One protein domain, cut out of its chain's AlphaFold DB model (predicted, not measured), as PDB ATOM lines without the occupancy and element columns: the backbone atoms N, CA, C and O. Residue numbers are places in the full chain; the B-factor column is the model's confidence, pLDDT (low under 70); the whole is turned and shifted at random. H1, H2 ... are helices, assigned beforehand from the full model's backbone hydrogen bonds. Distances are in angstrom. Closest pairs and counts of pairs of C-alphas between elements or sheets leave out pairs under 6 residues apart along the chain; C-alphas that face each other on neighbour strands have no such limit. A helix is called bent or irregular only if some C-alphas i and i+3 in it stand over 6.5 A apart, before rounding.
ATOM      1  N   GLU A 205     -57.077  21.172  22.479       67.38
ATOM      2  CA  GLU A 205     -57.006  22.614  22.255       67.38
ATOM      3  C   GLU A 205     -55.795  23.254  22.951       67.38
ATOM      4  O   GLU A 205     -54.943  23.829  22.270       67.38
ATOM      5  N   VAL A 206     -55.631  23.042  24.263       75.31
ATOM      6  CA  VAL A 206     -54.476  23.537  25.033       75.31
ATOM      7  C   VAL A 206     -53.169  22.998  24.460       75.31
ATOM      8  O   VAL A 206     -52.214  23.749  24.278       75.31
ATOM      9  N   LYS A 207     -53.134  21.718  24.065       73.88
ATOM     10  CA  LYS A 207     -51.948  21.113  23.433       73.88
ATOM     11  C   LYS A 207     -51.590  21.773  22.096       73.88
ATOM     12  O   LYS A 207     -50.409  21.976  21.816       73.88
ATOM     13  N   ARG A 208     -52.581  22.136  21.270       78.75
ATOM     14  CA  ARG A 208     -52.357  22.866  20.004       78.75
ATOM     15  C   ARG A 208     -51.829  24.277  20.256       78.75
ATOM     16  O   ARG A 208     -50.884  24.694  19.586       78.75
ATOM     17  N   TRP A 209     -52.382  24.984  21.239       85.56
ATOM     18  CA  TRP A 209     -51.892  26.307  21.633       85.56
ATOM     19  C   TRP A 209     -50.489  26.243  22.250       85.56
ATOM     20  O   TRP A 209     -49.649  27.088  21.959       85.56
ATOM     21  N   PHE A 210     -50.169  25.200  23.010       86.25
ATOM     22  CA  PHE A 210     -48.829  25.002  23.557       86.25
ATOM     23  C   PHE A 210     -47.785  24.736  22.461       86.25
ATOM     24  O   PHE A 210     -46.714  25.342  22.439       86.25
ATOM     25  N   GLN A 211     -48.111  23.893  21.473       84.88
ATOM     26  CA  GLN A 211     -47.261  23.699  20.287       84.88
ATOM     27  C   GLN A 211     -47.019  25.018  19.543       84.88
ATOM     28  O   GLN A 211     -45.929  25.260  19.019       84.88
ATOM     29  N   ARG A 212     -48.036  25.884  19.505       87.12
ATOM     30  CA  ARG A 212     -47.966  27.215  18.905       87.12
ATOM     31  C   ARG A 212     -47.008  28.133  19.658       87.12
ATOM     32  O   ARG A 212     -46.147  28.741  19.022       87.12
ATOM     33  N   LEU A 213     -47.131  28.167  20.983       90.31
ATOM     34  CA  LEU A 213     -46.273  28.926  21.889       90.31
ATOM     35  C   LEU A 213     -44.805  28.534  21.699       90.31
ATOM     36  O   LEU A 213     -43.956  29.397  21.492       90.31
ATOM     37  N   ARG A 214     -44.518  27.227  21.644       88.19
ATOM     38  CA  ARG A 214     -43.161  26.711  21.416       88.19
ATOM     39  C   ARG A 214     -42.572  27.108  20.062       88.19
ATOM     40  O   ARG A 214     -41.375  27.380  19.969       88.19
ATOM     41  N   ARG A 215     -43.391  27.167  19.007       89.19
ATOM     42  CA  ARG A 215     -42.941  27.649  17.687       89.19
ATOM     43  C   ARG A 215     -42.621  29.141  17.703       89.19
ATOM     44  O   ARG A 215     -41.624  29.535  17.110       89.19
ATOM     45  N   LEU A 216     -43.425  29.952  18.394       90.50
ATOM     46  CA  LEU A 216     -43.140  31.378  18.583       90.50
ATOM     47  C   LEU A 216     -41.870  31.593  19.415       90.50
ATOM     48  O   LEU A 216     -41.041  32.417  19.046       90.50
ATOM     49  N   GLN A 217     -41.663  30.792  20.463       92.00
ATOM     50  CA  GLN A 217     -40.429  30.809  21.253       92.00
ATOM     51  C   GLN A 217     -39.203  30.462  20.398       92.00
ATOM     52  O   GLN A 217     -38.197  31.167  20.420       92.00
ATOM     53  N   SER A 218     -39.308  29.414  19.579       89.88
ATOM     54  CA  SER A 218     -38.239  29.002  18.656       89.88
ATOM     55  C   SER A 218     -37.914  30.094  17.634       89.88
ATOM     56  O   SER A 218     -36.747  30.316  17.320       89.88
ATOM     57  N   LEU A 219     -38.934  30.803  17.136       90.06
ATOM     58  CA  LEU A 219     -38.760  31.927  16.219       90.06
ATOM     59  C   LEU A 219     -38.100  33.134  16.902       90.06
ATOM     60  O   LEU A 219     -37.174  33.704  16.328       90.06
ATOM     61  N   LYS A 220     -38.522  33.483  18.127       92.00
ATOM     62  CA  LYS A 220     -37.905  34.534  18.958       92.00
ATOM     63  C   LYS A 220     -36.407  34.277  19.127       92.00
ATOM     64  O   LYS A 220     -35.601  35.159  18.846       92.00
ATOM     65  N   HIS A 221     -36.023  33.053  19.497       89.44
ATOM     66  CA  HIS A 221     -34.612  32.680  19.621       89.44
ATOM     67  C   HIS A 221     -33.874  32.733  18.275       89.44
ATOM     68  O   HIS A 221     -32.798  33.314  18.195       89.44
ATOM     69  N   ALA A 222     -34.452  32.189  17.200       87.19
ATOM     70  CA  ALA A 222     -33.809  32.182  15.884       87.19
ATOM     71  C   ALA A 222     -33.578  33.593  15.311       87.19
ATOM     72  O   ALA A 222     -32.562  33.833  14.661       87.19
ATOM     73  N   LEU A 223     -34.505  34.526  15.549       88.19
ATOM     74  CA  LEU A 223     -34.361  35.929  15.156       88.19
ATOM     75  C   LEU A 223     -33.359  36.676  16.042       88.19
ATOM     76  O   LEU A 223     -32.582  37.461  15.509       88.19
ATOM     77  N   GLY A 224     -33.330  36.397  17.349       84.56
ATOM     78  CA  GLY A 224     -32.382  37.007  18.286       84.56
ATOM     79  C   GLY A 224     -30.922  36.602  18.050       84.56
ATOM     80  O   GLY A 224     -30.029  37.415  18.240       84.56
ATOM     81  N   VAL A 225     -30.671  35.375  17.574       87.00
ATOM     82  CA  VAL A 225     -29.314  34.908  17.216       87.00
ATOM     83  C   VAL A 225     -28.810  35.560  15.914       87.00
ATOM     84  O   VAL A 225     -27.608  35.620  15.680       87.00
ATOM     85  N   GLY A 226     -29.706  36.026  15.038       80.06
ATOM     86  CA  GLY A 226     -29.338  36.860  13.887       80.06
ATOM     87  C   GLY A 226     -28.507  36.195  12.775       80.06
ATOM     88  O   GLY A 226     -28.031  36.900  11.888       80.06
ATOM     89  N   LYS A 227     -28.344  34.861  12.767       85.12
ATOM     90  CA  LYS A 227     -27.555  34.140  11.741       85.12
ATOM     91  C   LYS A 227     -28.071  34.417  10.322       85.12
ATOM     92  O   LYS A 227     -29.251  34.219  10.030       85.12
ATOM     93  N   GLN A 228     -27.165  34.827   9.432       82.88
ATOM     94  CA  GLN A 228     -27.481  35.240   8.056       82.88
ATOM     95  C   GLN A 228     -27.305  34.147   6.997       82.88
ATOM     96  O   GLN A 228     -27.493  34.419   5.818       82.88
ATOM     97  N   THR A 229     -26.995  32.914   7.401       86.25
ATOM     98  CA  THR A 229     -26.893  31.788   6.466       86.25
ATOM     99  C   THR A 229     -28.241  31.487   5.807       86.25
ATOM    100  O   THR A 229     -29.301  31.647   6.425       86.25
ATOM    101  N   ASP A 230     -28.215  30.992   4.570       78.50
ATOM    102  CA  ASP A 230     -29.437  30.691   3.815       78.50
ATOM    103  C   ASP A 230     -30.312  29.646   4.514       78.50
ATOM    104  O   ASP A 230     -31.531  29.807   4.598       78.50
ATOM    105  N   GLN A 231     -29.697  28.645   5.153       78.19
ATOM    106  CA  GLN A 231     -30.409  27.676   5.991       78.19
ATOM    107  C   GLN A 231     -31.140  28.341   7.171       78.19
ATOM    108  O   GLN A 231     -32.279  27.985   7.478       78.19
ATOM    109  N   ALA A 232     -30.532  29.338   7.827       80.44
ATOM    110  CA  ALA A 232     -31.151  30.048   8.947       80.44
ATOM    111  C   ALA A 232     -32.283  30.984   8.491       80.44
ATOM    112  O   ALA A 232     -33.274  31.160   9.208       80.44
ATOM    113  N   ARG A 233     -32.172  31.583   7.299       82.12
ATOM    114  CA  ARG A 233     -33.266  32.344   6.668       82.12
ATOM    115  C   ARG A 233     -34.435  31.422   6.319       82.12
ATOM    116  O   ARG A 233     -35.561  31.688   6.739       82.12
ATOM    117  N   GLN A 234     -34.161  30.289   5.672       84.88
ATOM    118  CA  GLN A 234     -35.174  29.302   5.297       84.88
ATOM    119  C   GLN A 234     -35.894  28.715   6.523       84.88
ATOM    120  O   GLN A 234     -37.124  28.625   6.531       84.88
ATOM    121  N   TYR A 235     -35.157  28.397   7.592       85.88
ATOM    122  CA  TYR A 235     -35.714  27.918   8.859       85.88
ATOM    123  C   TYR A 235     -36.674  28.932   9.506       85.88
ATOM    124  O   TYR A 235     -37.785  28.566   9.900       85.88
ATOM    125  N   ARG A 236     -36.296  30.220   9.567       89.25
ATOM    126  CA  ARG A 236     -37.154  31.297  10.104       89.25
ATOM    127  C   ARG A 236     -38.432  31.472   9.281       89.25
ATOM    128  O   ARG A 236     -39.522  31.514   9.852       89.25
ATOM    129  N   SER A 237     -38.324  31.478   7.952       84.56
ATOM    130  CA  SER A 237     -39.488  31.568   7.063       84.56
ATOM    131  C   SER A 237     -40.422  30.358   7.192       84.56
ATOM    132  O   SER A 237     -41.644  30.519   7.201       84.56
ATOM    133  N   GLN A 238     -39.882  29.143   7.340       86.69
ATOM    134  CA  GLN A 238     -40.682  27.935   7.573       86.69
ATOM    135  C   GLN A 238     -41.399  27.970   8.930       86.69
ATOM    136  O   GLN A 238     -42.591  27.657   9.000       86.69
ATOM    137  N   LEU A 239     -40.709  28.398   9.994       88.12
ATOM    138  CA  LEU A 239     -41.305  28.609  11.316       88.12
ATOM    139  C   LEU A 239     -42.461  29.611  11.251       88.12
ATOM    140  O   LEU A 239     -43.538  29.310  11.763       88.12
ATOM    141  N   TRP A 240     -42.267  30.757  10.587       91.00
ATOM    142  CA  TRP A 240     -43.288  31.801  10.460       91.00
ATOM    143  C   TRP A 240     -44.508  31.356   9.635       91.00
ATOM    144  O   TRP A 240     -45.652  31.575  10.033       91.00
ATOM    145  N   ARG A 241     -44.314  30.606   8.544       85.50
ATOM    146  CA  ARG A 241     -45.445  30.001   7.809       85.50
ATOM    147  C   ARG A 241     -46.185  28.959   8.640       85.50
ATOM    148  O   ARG A 241     -47.413  28.928   8.648       85.50
ATOM    149  N   SER A 242     -45.456  28.105   9.362       83.19
ATOM    150  CA  SER A 242     -46.068  27.136  10.280       83.19
ATOM    151  C   SER A 242     -46.806  27.821  11.430       83.19
ATOM    152  O   SER A 242     -47.655  27.198  12.076       83.19
ATOM    153  N   VAL A 243     -46.430  29.063  11.709       86.38
ATOM    154  CA  VAL A 243     -47.047  29.918  12.697       86.38
ATOM    155  C   VAL A 243     -48.411  30.401  12.194       86.38
ATOM    156  O   VAL A 243     -49.437  30.099  12.804       86.38
ATOM    157  N   LEU A 244     -48.447  31.079  11.052       84.62
ATOM    158  CA  LEU A 244     -49.681  31.649  10.507       84.62
ATOM    159  C   LEU A 244     -50.723  30.573  10.149       84.62
ATOM    160  O   LEU A 244     -51.907  30.737  10.423       84.62
ATOM    161  N   ASN A 245     -50.274  29.417   9.652       77.81
ATOM    162  CA  ASN A 245     -51.146  28.319   9.206       77.81
ATOM    163  C   ASN A 245     -51.536  27.324  10.315       77.81
ATOM    164  O   ASN A 245     -51.907  26.175  10.045       77.81
ATOM    165  N   ALA A 246     -51.381  27.696  11.585       76.06
ATOM    166  CA  ALA A 246     -51.639  26.774  12.681       76.06
ATOM    167  C   ALA A 246     -53.137  26.475  12.862       76.06
ATOM    168  O   ALA A 246     -53.972  27.371  12.923       76.06
ATOM    169  N   LYS A 247     -53.461  25.187  13.021       67.31
ATOM    170  CA  LYS A 247     -54.822  24.705  13.293       67.31
ATOM    171  C   LYS A 247     -55.210  24.950  14.754       67.31
ATOM    172  O   LYS A 247     -54.377  24.776  15.642       67.31
ATOM    173  N   GLY A 248     -56.490  25.225  15.010       66.50
ATOM    174  CA  GLY A 248     -57.019  25.483  16.362       66.50
ATOM    175  C   GLY A 248     -57.342  26.951  16.650       66.50
ATOM    176  O   GLY A 248     -57.576  27.289  17.802       66.50
ATOM    177  N   PHE A 249     -57.360  27.785  15.611       75.25
ATOM    178  CA  PHE A 249     -57.766  29.186  15.632       75.25
ATOM    179  C   PHE A 249     -58.737  29.374  14.465       75.25
ATOM    180  O   PHE A 249     -58.417  28.929  13.362       75.25
ATOM    181  N   ALA A 250     -59.923  29.935  14.706       53.94
ATOM    182  CA  ALA A 250     -60.963  30.076  13.688       53.94
ATOM    183  C   ALA A 250     -61.113  31.548  13.263       53.94
ATOM    184  O   ALA A 250     -61.268  32.398  14.146       53.94
ATOM    185  N   PRO A 251     -61.120  31.865  11.952       61.03
ATOM    186  CA  PRO A 251     -60.861  30.972  10.811       61.03
ATOM    187  C   PRO A 251     -59.373  30.606  10.602       61.03
ATOM    188  O   PRO A 251     -59.086  29.475  10.210       61.03
ATOM    189  N   THR A 252     -58.422  31.486  10.942       77.19
ATOM    190  CA  THR A 252     -56.973  31.188  10.979       77.19
ATOM    191  C   THR A 252     -56.292  31.833  12.195       77.19
ATOM    192  O   THR A 252     -56.905  32.622  12.915       77.19
ATOM    193  N   PHE A 253     -55.010  31.525  12.453       83.62
ATOM    194  CA  PHE A 253     -54.242  32.207  13.509       83.62
ATOM    195  C   PHE A 253     -54.100  33.711  13.231       83.62
ATOM    196  O   PHE A 253     -54.167  34.507  14.166       83.62
ATOM    197  N   ALA A 254     -53.925  34.091  11.962       83.25
ATOM    198  CA  ALA A 254     -53.819  35.489  11.552       83.25
ATOM    199  C   ALA A 254     -55.140  36.242  11.771       83.25
ATOM    200  O   ALA A 254     -55.114  37.355  12.282       83.25
ATOM    201  N   ASP A 255     -56.282  35.606  11.489       81.56
ATOM    202  CA  ASP A 255     -57.613  36.205  11.690       81.56
ATOM    203  C   ASP A 255     -58.029  36.260  13.163       81.56
ATOM    204  O   ASP A 255     -58.747  37.162  13.600       81.56
ATOM    205  N   TRP A 256     -57.578  35.281  13.949       88.44
ATOM    206  CA  TRP A 256     -57.797  35.256  15.390       88.44
ATOM    207  C   TRP A 256     -56.977  36.334  16.111       88.44
ATOM    208  O   TRP A 256     -57.456  36.918  17.083       88.44
ATOM    209  N   TRP A 257     -55.761  36.628  15.637       89.75
ATOM    210  CA  TRP A 257     -54.825  37.522  16.320       89.75
ATOM    211  C   TRP A 257     -55.400  38.917  16.646       89.75
ATOM    212  O   TRP A 257     -55.296  39.316  17.806       89.75
ATOM    213  N   PRO A 258     -56.076  39.646  15.736       86.19
ATOM    214  CA  PRO A 258     -56.720  40.923  16.061       86.19
ATOM    215  C   PRO A 258     -57.828  40.812  17.120       86.19
ATOM    216  O   PRO A 258     -58.114  41.780  17.819       86.19
ATOM    217  N   ARG A 259     -58.464  39.640  17.250       85.75
ATOM    218  CA  ARG A 259     -59.641  39.395  18.107       85.75
ATOM    219  C   ARG A 259     -59.288  38.810  19.475       85.75
ATOM    220  O   ARG A 259     -60.181  38.577  20.287       85.75
ATOM    221  N   ARG A 260     -58.003  38.578  19.745       88.50
ATOM    222  CA  ARG A 260     -57.521  37.988  21.000       88.50
ATOM    223  C   ARG A 260     -57.891  38.828  22.229       88.50
ATOM    224  O   ARG A 260     -58.042  40.050  22.150       88.50
ATOM    225  N   VAL A 261     -58.010  38.134  23.362       82.75
ATOM    226  CA  VAL A 261     -58.527  38.673  24.630       82.75
ATOM    227  C   VAL A 261     -57.486  39.529  25.350       82.75
ATOM    228  O   VAL A 261     -57.820  40.580  25.885       82.75
ATOM    229  N   VAL A 262     -56.226  39.089  25.390       84.56
ATOM    230  CA  VAL A 262     -55.110  39.886  25.928       84.56
ATOM    231  C   VAL A 262     -54.385  40.534  24.761       84.56
ATOM    232  O   VAL A 262     -53.952  39.821  23.863       84.56
ATOM    233  N   ARG A 263     -54.243  41.861  24.783       90.88
ATOM    234  CA  ARG A 263     -53.483  42.621  23.785       90.88
ATOM    235  C   ARG A 263     -52.435  43.451  24.512       90.88
ATOM    236  O   ARG A 263     -52.788  44.397  25.209       90.88
ATOM    237  N   LEU A 264     -51.169  43.067  24.394       85.94
ATOM    238  CA  LEU A 264     -50.070  43.836  24.969       85.94
ATOM    239  C   LEU A 264     -49.782  45.072  24.113       85.94
ATOM    240  O   LEU A 264     -49.912  45.048  22.887       85.94
ATOM    241  N   HIS A 265     -49.384  46.160  24.770       81.38
ATOM    242  CA  HIS A 265     -48.996  47.390  24.090       81.38
ATOM    243  C   HIS A 265     -47.749  47.147  23.222       81.38
ATOM    244  O   HIS A 265     -46.823  46.454  23.641       81.38
ATOM    245  N   GLY A 266     -47.744  47.670  21.992       79.69
ATOM    246  CA  GLY A 266     -46.669  47.441  21.015       79.69
ATOM    247  C   GLY A 266     -46.755  46.121  20.233       79.69
ATOM    248  O   GLY A 266     -45.937  45.891  19.344       79.69
ATOM    249  N   ALA A 267     -47.739  45.254  20.508       85.69
ATOM    250  CA  ALA A 267     -47.971  44.059  19.698       85.69
ATOM    251  C   ALA A 267     -48.624  44.430  18.349       85.69
ATOM    252  O   ALA A 267     -49.588  45.202  18.335       85.69
ATOM    253  N   PRO A 268     -48.173  43.860  17.214       85.56
ATOM    254  CA  PRO A 268     -48.726  44.191  15.902       85.56
ATOM    255  C   PRO A 268     -50.212  43.827  15.818       85.56
ATOM    256  O   PRO A 268     -50.637  42.801  16.352       85.56
ATOM    257  N   GLN A 269     -51.016  44.659  15.150       82.75
ATOM    258  CA  GLN A 269     -52.448  44.383  14.971       82.75
ATOM    259  C   GLN A 269     -52.710  43.325  13.896       82.75
ATOM    260  O   GLN A 269     -53.617  42.511  14.057       82.75
ATOM    261  N   VAL A 270     -51.893  43.302  12.843       83.00
ATOM    262  CA  VAL A 270     -52.023  42.390  11.702       83.00
ATOM    263  C   VAL A 270     -50.787  41.501  11.609       83.00
ATOM    264  O   VAL A 270     -49.663  41.948  11.824       83.00
ATOM    265  N   MET A 271     -51.006  40.224  11.297       79.50
ATOM    266  CA  MET A 271     -49.974  39.190  11.225       79.50
ATOM    267  C   MET A 271     -49.797  38.722   9.779       79.50
ATOM    268  O   MET A 271     -50.397  37.727   9.379       79.50
ATOM    269  N   GLN A 272     -49.003  39.451   8.992       68.75
ATOM    270  CA  GLN A 272     -48.739  39.115   7.583       68.75
ATOM    271  C   GLN A 272     -47.241  38.992   7.285       68.75
ATOM    272  O   GLN A 272     -46.806  37.993   6.711       68.75
ATOM    273  N   GLU A 273     -46.431  39.939   7.748       80.31
ATOM    274  CA  GLU A 273     -44.991  39.957   7.474       80.31
ATOM    275  C   GLU A 273     -44.170  39.239   8.550       80.31
ATOM    276  O   GLU A 273     -44.637  39.008   9.667       80.31
ATOM    277  N   MET A 274     -42.943  38.831   8.204       85.31
ATOM    278  CA  MET A 274     -42.046  38.181   9.160       85.31
ATOM    279  C   MET A 274     -41.587  39.202  10.211       85.31
ATOM    280  O   MET A 274     -40.994  40.213   9.835       85.31
ATOM    281  N   PRO A 275     -41.812  38.953  11.513       88.44
ATOM    282  CA  PRO A 275     -41.465  39.920  12.542       88.44
ATOM    283  C   PRO A 275     -39.948  40.065  12.670       88.44
ATOM    284  O   PRO A 275     -39.202  39.088  12.547       88.44
ATOM    285  N   ASN A 276     -39.493  41.276  12.989       87.94
ATOM    286  CA  ASN A 276     -38.128  41.487  13.465       87.94
ATOM    287  C   ASN A 276     -37.954  40.922  14.894       87.94
ATOM    288  O   ASN A 276     -38.917  40.493  15.535       87.94
ATOM    289  N   ALA A 277     -36.721  40.884  15.409       86.06
ATOM    290  CA  ALA A 277     -36.436  40.266  16.708       86.06
ATOM    291  C   ALA A 277     -37.227  40.898  17.876       86.06
ATOM    292  O   ALA A 277     -37.727  40.171  18.737       86.06
ATOM    293  N   ALA A 278     -37.398  42.226  17.873       84.94
ATOM    294  CA  ALA A 278     -38.156  42.945  18.897       84.94
ATOM    295  C   ALA A 278     -39.661  42.634  18.815       84.94
ATOM    296  O   ALA A 278     -40.289  42.283  19.814       84.94
ATOM    297  N   GLN A 279     -40.228  42.655  17.608       87.69
ATOM    298  CA  GLN A 279     -41.624  42.290  17.364       87.69
ATOM    299  C   GLN A 279     -41.899  40.829  17.742       87.69
ATOM    300  O   GLN A 279     -42.912  40.538  18.372       87.69
ATOM    301  N   ALA A 280     -40.994  39.900  17.418       88.62
ATOM    302  CA  ALA A 280     -41.143  38.484  17.756       88.62
ATOM    303  C   ALA A 280     -41.155  38.236  19.274       88.62
ATOM    304  O   ALA A 280     -41.859  37.334  19.735       88.62
ATOM    305  N   ALA A 281     -40.417  39.040  20.048       89.12
ATOM    306  CA  ALA A 281     -40.456  38.993  21.505       89.12
ATOM    307  C   ALA A 281     -41.835  39.406  22.041       89.12
ATOM    308  O   ALA A 281     -42.454  38.622  22.759       89.12
ATOM    309  N   ILE A 282     -42.354  40.555  21.599       90.38
ATOM    310  CA  ILE A 282     -43.665  41.073  22.020       90.38
ATOM    311  C   ILE A 282     -44.799  40.118  21.610       90.38
ATOM    312  O   ILE A 282     -45.693  39.828  22.401       90.38
ATOM    313  N   ILE A 283     -44.742  39.570  20.391       91.94
ATOM    314  CA  ILE A 283     -45.698  38.566  19.901       91.94
ATOM    315  C   ILE A 283     -45.696  37.321  20.792       91.94
ATOM    316  O   ILE A 283     -46.759  36.778  21.102       91.94
ATOM    317  N   TYR A 284     -44.514  36.835  21.171       93.62
ATOM    318  CA  TYR A 284     -44.397  35.673  22.043       93.62
ATOM    319  C   TYR A 284     -45.003  35.954  23.421       93.62
ATOM    320  O   TYR A 284     -45.792  35.139  23.891       93.62
ATOM    321  N   ASP A 285     -44.697  37.098  24.033       91.44
ATOM    322  CA  ASP A 285     -45.171  37.437  25.380       91.44
ATOM    323  C   ASP A 285     -46.699  37.674  25.417       91.44
ATOM    324  O   ASP A 285     -47.394  37.216  26.335       91.44
ATOM    325  N   ASP A 286     -47.261  38.288  24.369       93.12
ATOM    326  CA  ASP A 286     -48.709  38.468  24.195       93.12
ATOM    327  C   ASP A 286     -49.418  37.113  24.024       93.12
ATOM    328  O   ASP A 286     -50.375  36.784  24.742       93.12
ATOM    329  N   PHE A 287     -48.898  36.262  23.134       92.88
ATOM    330  CA  PHE A 287     -49.452  34.928  22.928       92.88
ATOM    331  C   PHE A 287     -49.316  34.050  24.178       92.88
ATOM    332  O   PHE A 287     -50.237  33.302  24.505       92.88
ATOM    333  N   HIS A 288     -48.200  34.153  24.902       93.06
ATOM    334  CA  HIS A 288     -47.973  33.437  26.156       93.06
ATOM    335  C   HIS A 288     -49.018  33.818  27.208       93.06
ATOM    336  O   HIS A 288     -49.575  32.937  27.860       93.06
ATOM    337  N   SER A 289     -49.367  35.102  27.304       88.94
ATOM    338  CA  SER A 289     -50.412  35.587  28.213       88.94
ATOM    339  C   SER A 289     -51.799  35.035  27.855       88.94
ATOM    340  O   SER A 289     -52.533  34.564  28.730       88.94
ATOM    341  N   ASN A 290     -52.152  35.020  26.564       89.75
ATOM    342  CA  ASN A 290     -53.394  34.400  26.087       89.75
ATOM    343  C   ASN A 290     -53.407  32.878  26.345       89.75
ATOM    344  O   ASN A 290     -54.413  32.340  26.810       89.75
ATOM    345  N   TYR A 291     -52.283  32.193  26.111       90.56
ATOM    346  CA  TYR A 291     -52.121  30.767  26.402       90.56
ATOM    347  C   TYR A 291     -52.315  30.455  27.888       90.56
ATOM    348  O   TYR A 291     -53.078  29.551  28.219       90.56
ATOM    349  N   ARG A 292     -51.685  31.212  28.794       88.88
ATOM    350  CA  ARG A 292     -51.815  30.976  30.240       88.88
ATOM    351  C   ARG A 292     -53.245  31.183  30.725       88.88
ATOM    352  O   ARG A 292     -53.714  30.408  31.559       88.88
ATOM    353  N   LYS A 293     -53.978  32.156  30.168       81.19
ATOM    354  CA  LYS A 293     -55.413  32.324  30.459       81.19
ATOM    355  C   LYS A 293     -56.236  31.115  30.012       81.19
ATOM    356  O   LYS A 293     -57.055  30.635  30.796       81.19
ATOM    357  N   LEU A 294     -56.000  30.610  28.799       81.00
ATOM    358  CA  LEU A 294     -56.658  29.405  28.287       81.00
ATOM    359  C   LEU A 294     -56.342  28.182  29.166       81.00
ATOM    360  O   LEU A 294     -57.248  27.484  29.616       81.00
ATOM    361  N   GLU A 295     -55.064  27.955  29.460       83.25
ATOM    362  CA  GLU A 295     -54.583  26.853  30.296       83.25
ATOM    363  C   GLU A 295     -55.214  26.893  31.698       83.25
ATOM    364  O   GLU A 295     -55.771  25.898  32.157       83.25
ATOM    365  N   SER A 296     -55.240  28.068  32.332       77.25
ATOM    366  CA  SER A 296     -55.852  28.283  33.652       77.25
ATOM    367  C   SER A 296     -57.370  28.084  33.641       77.25
ATOM    368  O   SER A 296     -57.957  27.607  34.612       77.25
ATOM    369  N   TRP A 297     -58.044  28.453  32.550       73.38
ATOM    370  CA  TRP A 297     -59.474  28.201  32.387       73.38
ATOM    371  C   TRP A 297     -59.775  26.701  32.283       73.38
ATOM    372  O   TRP A 297     -60.632  26.205  33.018       73.38
ATOM    373  N   HIS A 298     -59.025  25.964  31.458       67.25
ATOM    374  CA  HIS A 298     -59.181  24.513  31.350       67.25
ATOM    375  C   HIS A 298     -58.825  23.782  32.650       67.25
ATOM    376  O   HIS A 298     -59.513  22.826  33.001       67.25
ATOM    377  N   LEU A 299     -57.805  24.239  33.384       67.69
ATOM    378  CA  LEU A 299     -57.461  23.703  34.704       67.69
ATOM    379  C   LEU A 299     -58.621  23.860  35.691       67.69
ATOM    380  O   LEU A 299     -59.049  22.875  36.278       67.69
ATOM    381  N   ARG A 300     -59.210  25.061  35.801       69.50
ATOM    382  CA  ARG A 300     -60.368  25.305  36.684       69.50
ATOM    383  C   ARG A 300     -61.583  24.456  36.314       69.50
ATOM    384  O   ARG A 300     -62.227  23.884  37.191       69.50
ATOM    385  N   LYS A 301     -61.889  24.343  35.016       62.53
ATOM    386  CA  LYS A 301     -62.976  23.483  34.520       62.53
ATOM    387  C   LYS A 301     -62.730  22.014  34.854       62.53
ATOM    388  O   LYS A 301     -63.634  21.347  35.346       62.53
ATOM    389  N   ARG A 302     -61.504  21.529  34.639       63.69
ATOM    390  CA  ARG A 302     -61.097  20.165  34.989       63.69
ATOM    391  C   ARG A 302     -61.239  19.914  36.490       63.69
ATOM    392  O   ARG A 302     -61.873  18.928  36.847       63.69
ATOM    393  N   SER A 303     -60.740  20.803  37.349       65.56
ATOM    394  CA  SER A 303     -60.870  20.663  38.807       65.56
ATOM    395  C   SER A 303     -62.333  20.600  39.255       65.56
ATOM    396  O   SER A 303     -62.685  19.725  40.036       65.56
TER     397      SER A 303
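This is residues 205 to 303 of the 1258 residues of the protein "RnhA protein" of Symbiodinium pilosum (UniProt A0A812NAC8). Three helices run lengthwise beside one another at shallow tilts, with H1 between H2 and H4; H1 and H2 make a helical hairpin, and H4 runs back along H1. The short H3 meets only the last residues of H2, and a long loop, residues 260 to 276, leads from H3 back to the start of H4. The printed part has 99 residues with four named helices, in the order H1, H2, H3, H4, and no named strand; its class is all helix. The whole is compact, with a radius of gyration of the C-alphas of 13.8 A, and only just elongated, spanning 48 by 24 by 23 A.

H1, residues 205 to 225, touches H2, residues 230 to 244, with the C-alphas of Leu 219 and Arg 236 the closest, 6.4 A apart. The two form a hairpin, running opposite ways at a shallow tilt of 29 degrees. H3, residues 253 to 259, touches H2 only at the corner by their link, and only just, with 3 pairs of C-alphas within 8 A. On H2 residues 243 to 244 alone take part, and the closest C-alphas are those of Leu 244 and Phe 253, 5.5 A apart. H4, residues 277 to 303, touches H1 with 22 pairs of C-alphas within 8 A. Their closest C-alphas are those of Leu 223 and Ala 277, 5.1 A apart, and they run opposite ways at a shallow tilt of 21 degrees. H1 and H3 are apart, as are H2 and H4, and H3 and H4. In H1, H2 and H4 every O i to N i+4 pair is within hydrogen-bond range. In H3 this holds for 1 of 3 such pairs, beside 2 of 4 O i to N i+3 pairs.

H1 begins with C-alpha 205 at (-57.006, 22.614, 22.255) and is 30.7 A from first to last C-alpha. H2 measures 21.3 A, and its C-alpha 230 is at (-29.437, 30.691, 3.815). H3 measures 10.1 A; it is neither bent nor irregular, but only just: C-alphas 255 and 258 are 6.5 A apart. H4, the longest helix with 27 residues, measures 38.3 A and ends with C-alpha 303 at (-60.870, 20.663, 38.807).

The two C-alphas farthest apart are those of Thr 229 and Ser 303, at 48.2 A. The printed part has no cut. The link from H1 to H2 is tight, with 4 residues, that from H2 to H3 is short, with 8, and that from H3 to H4 is long, with 17. The mean pLDDT of the printed part is 82.9; it is under 70 at residue 205, residues 247 to 248, residues 250 to 251, residue 272 and residues 298 to 303.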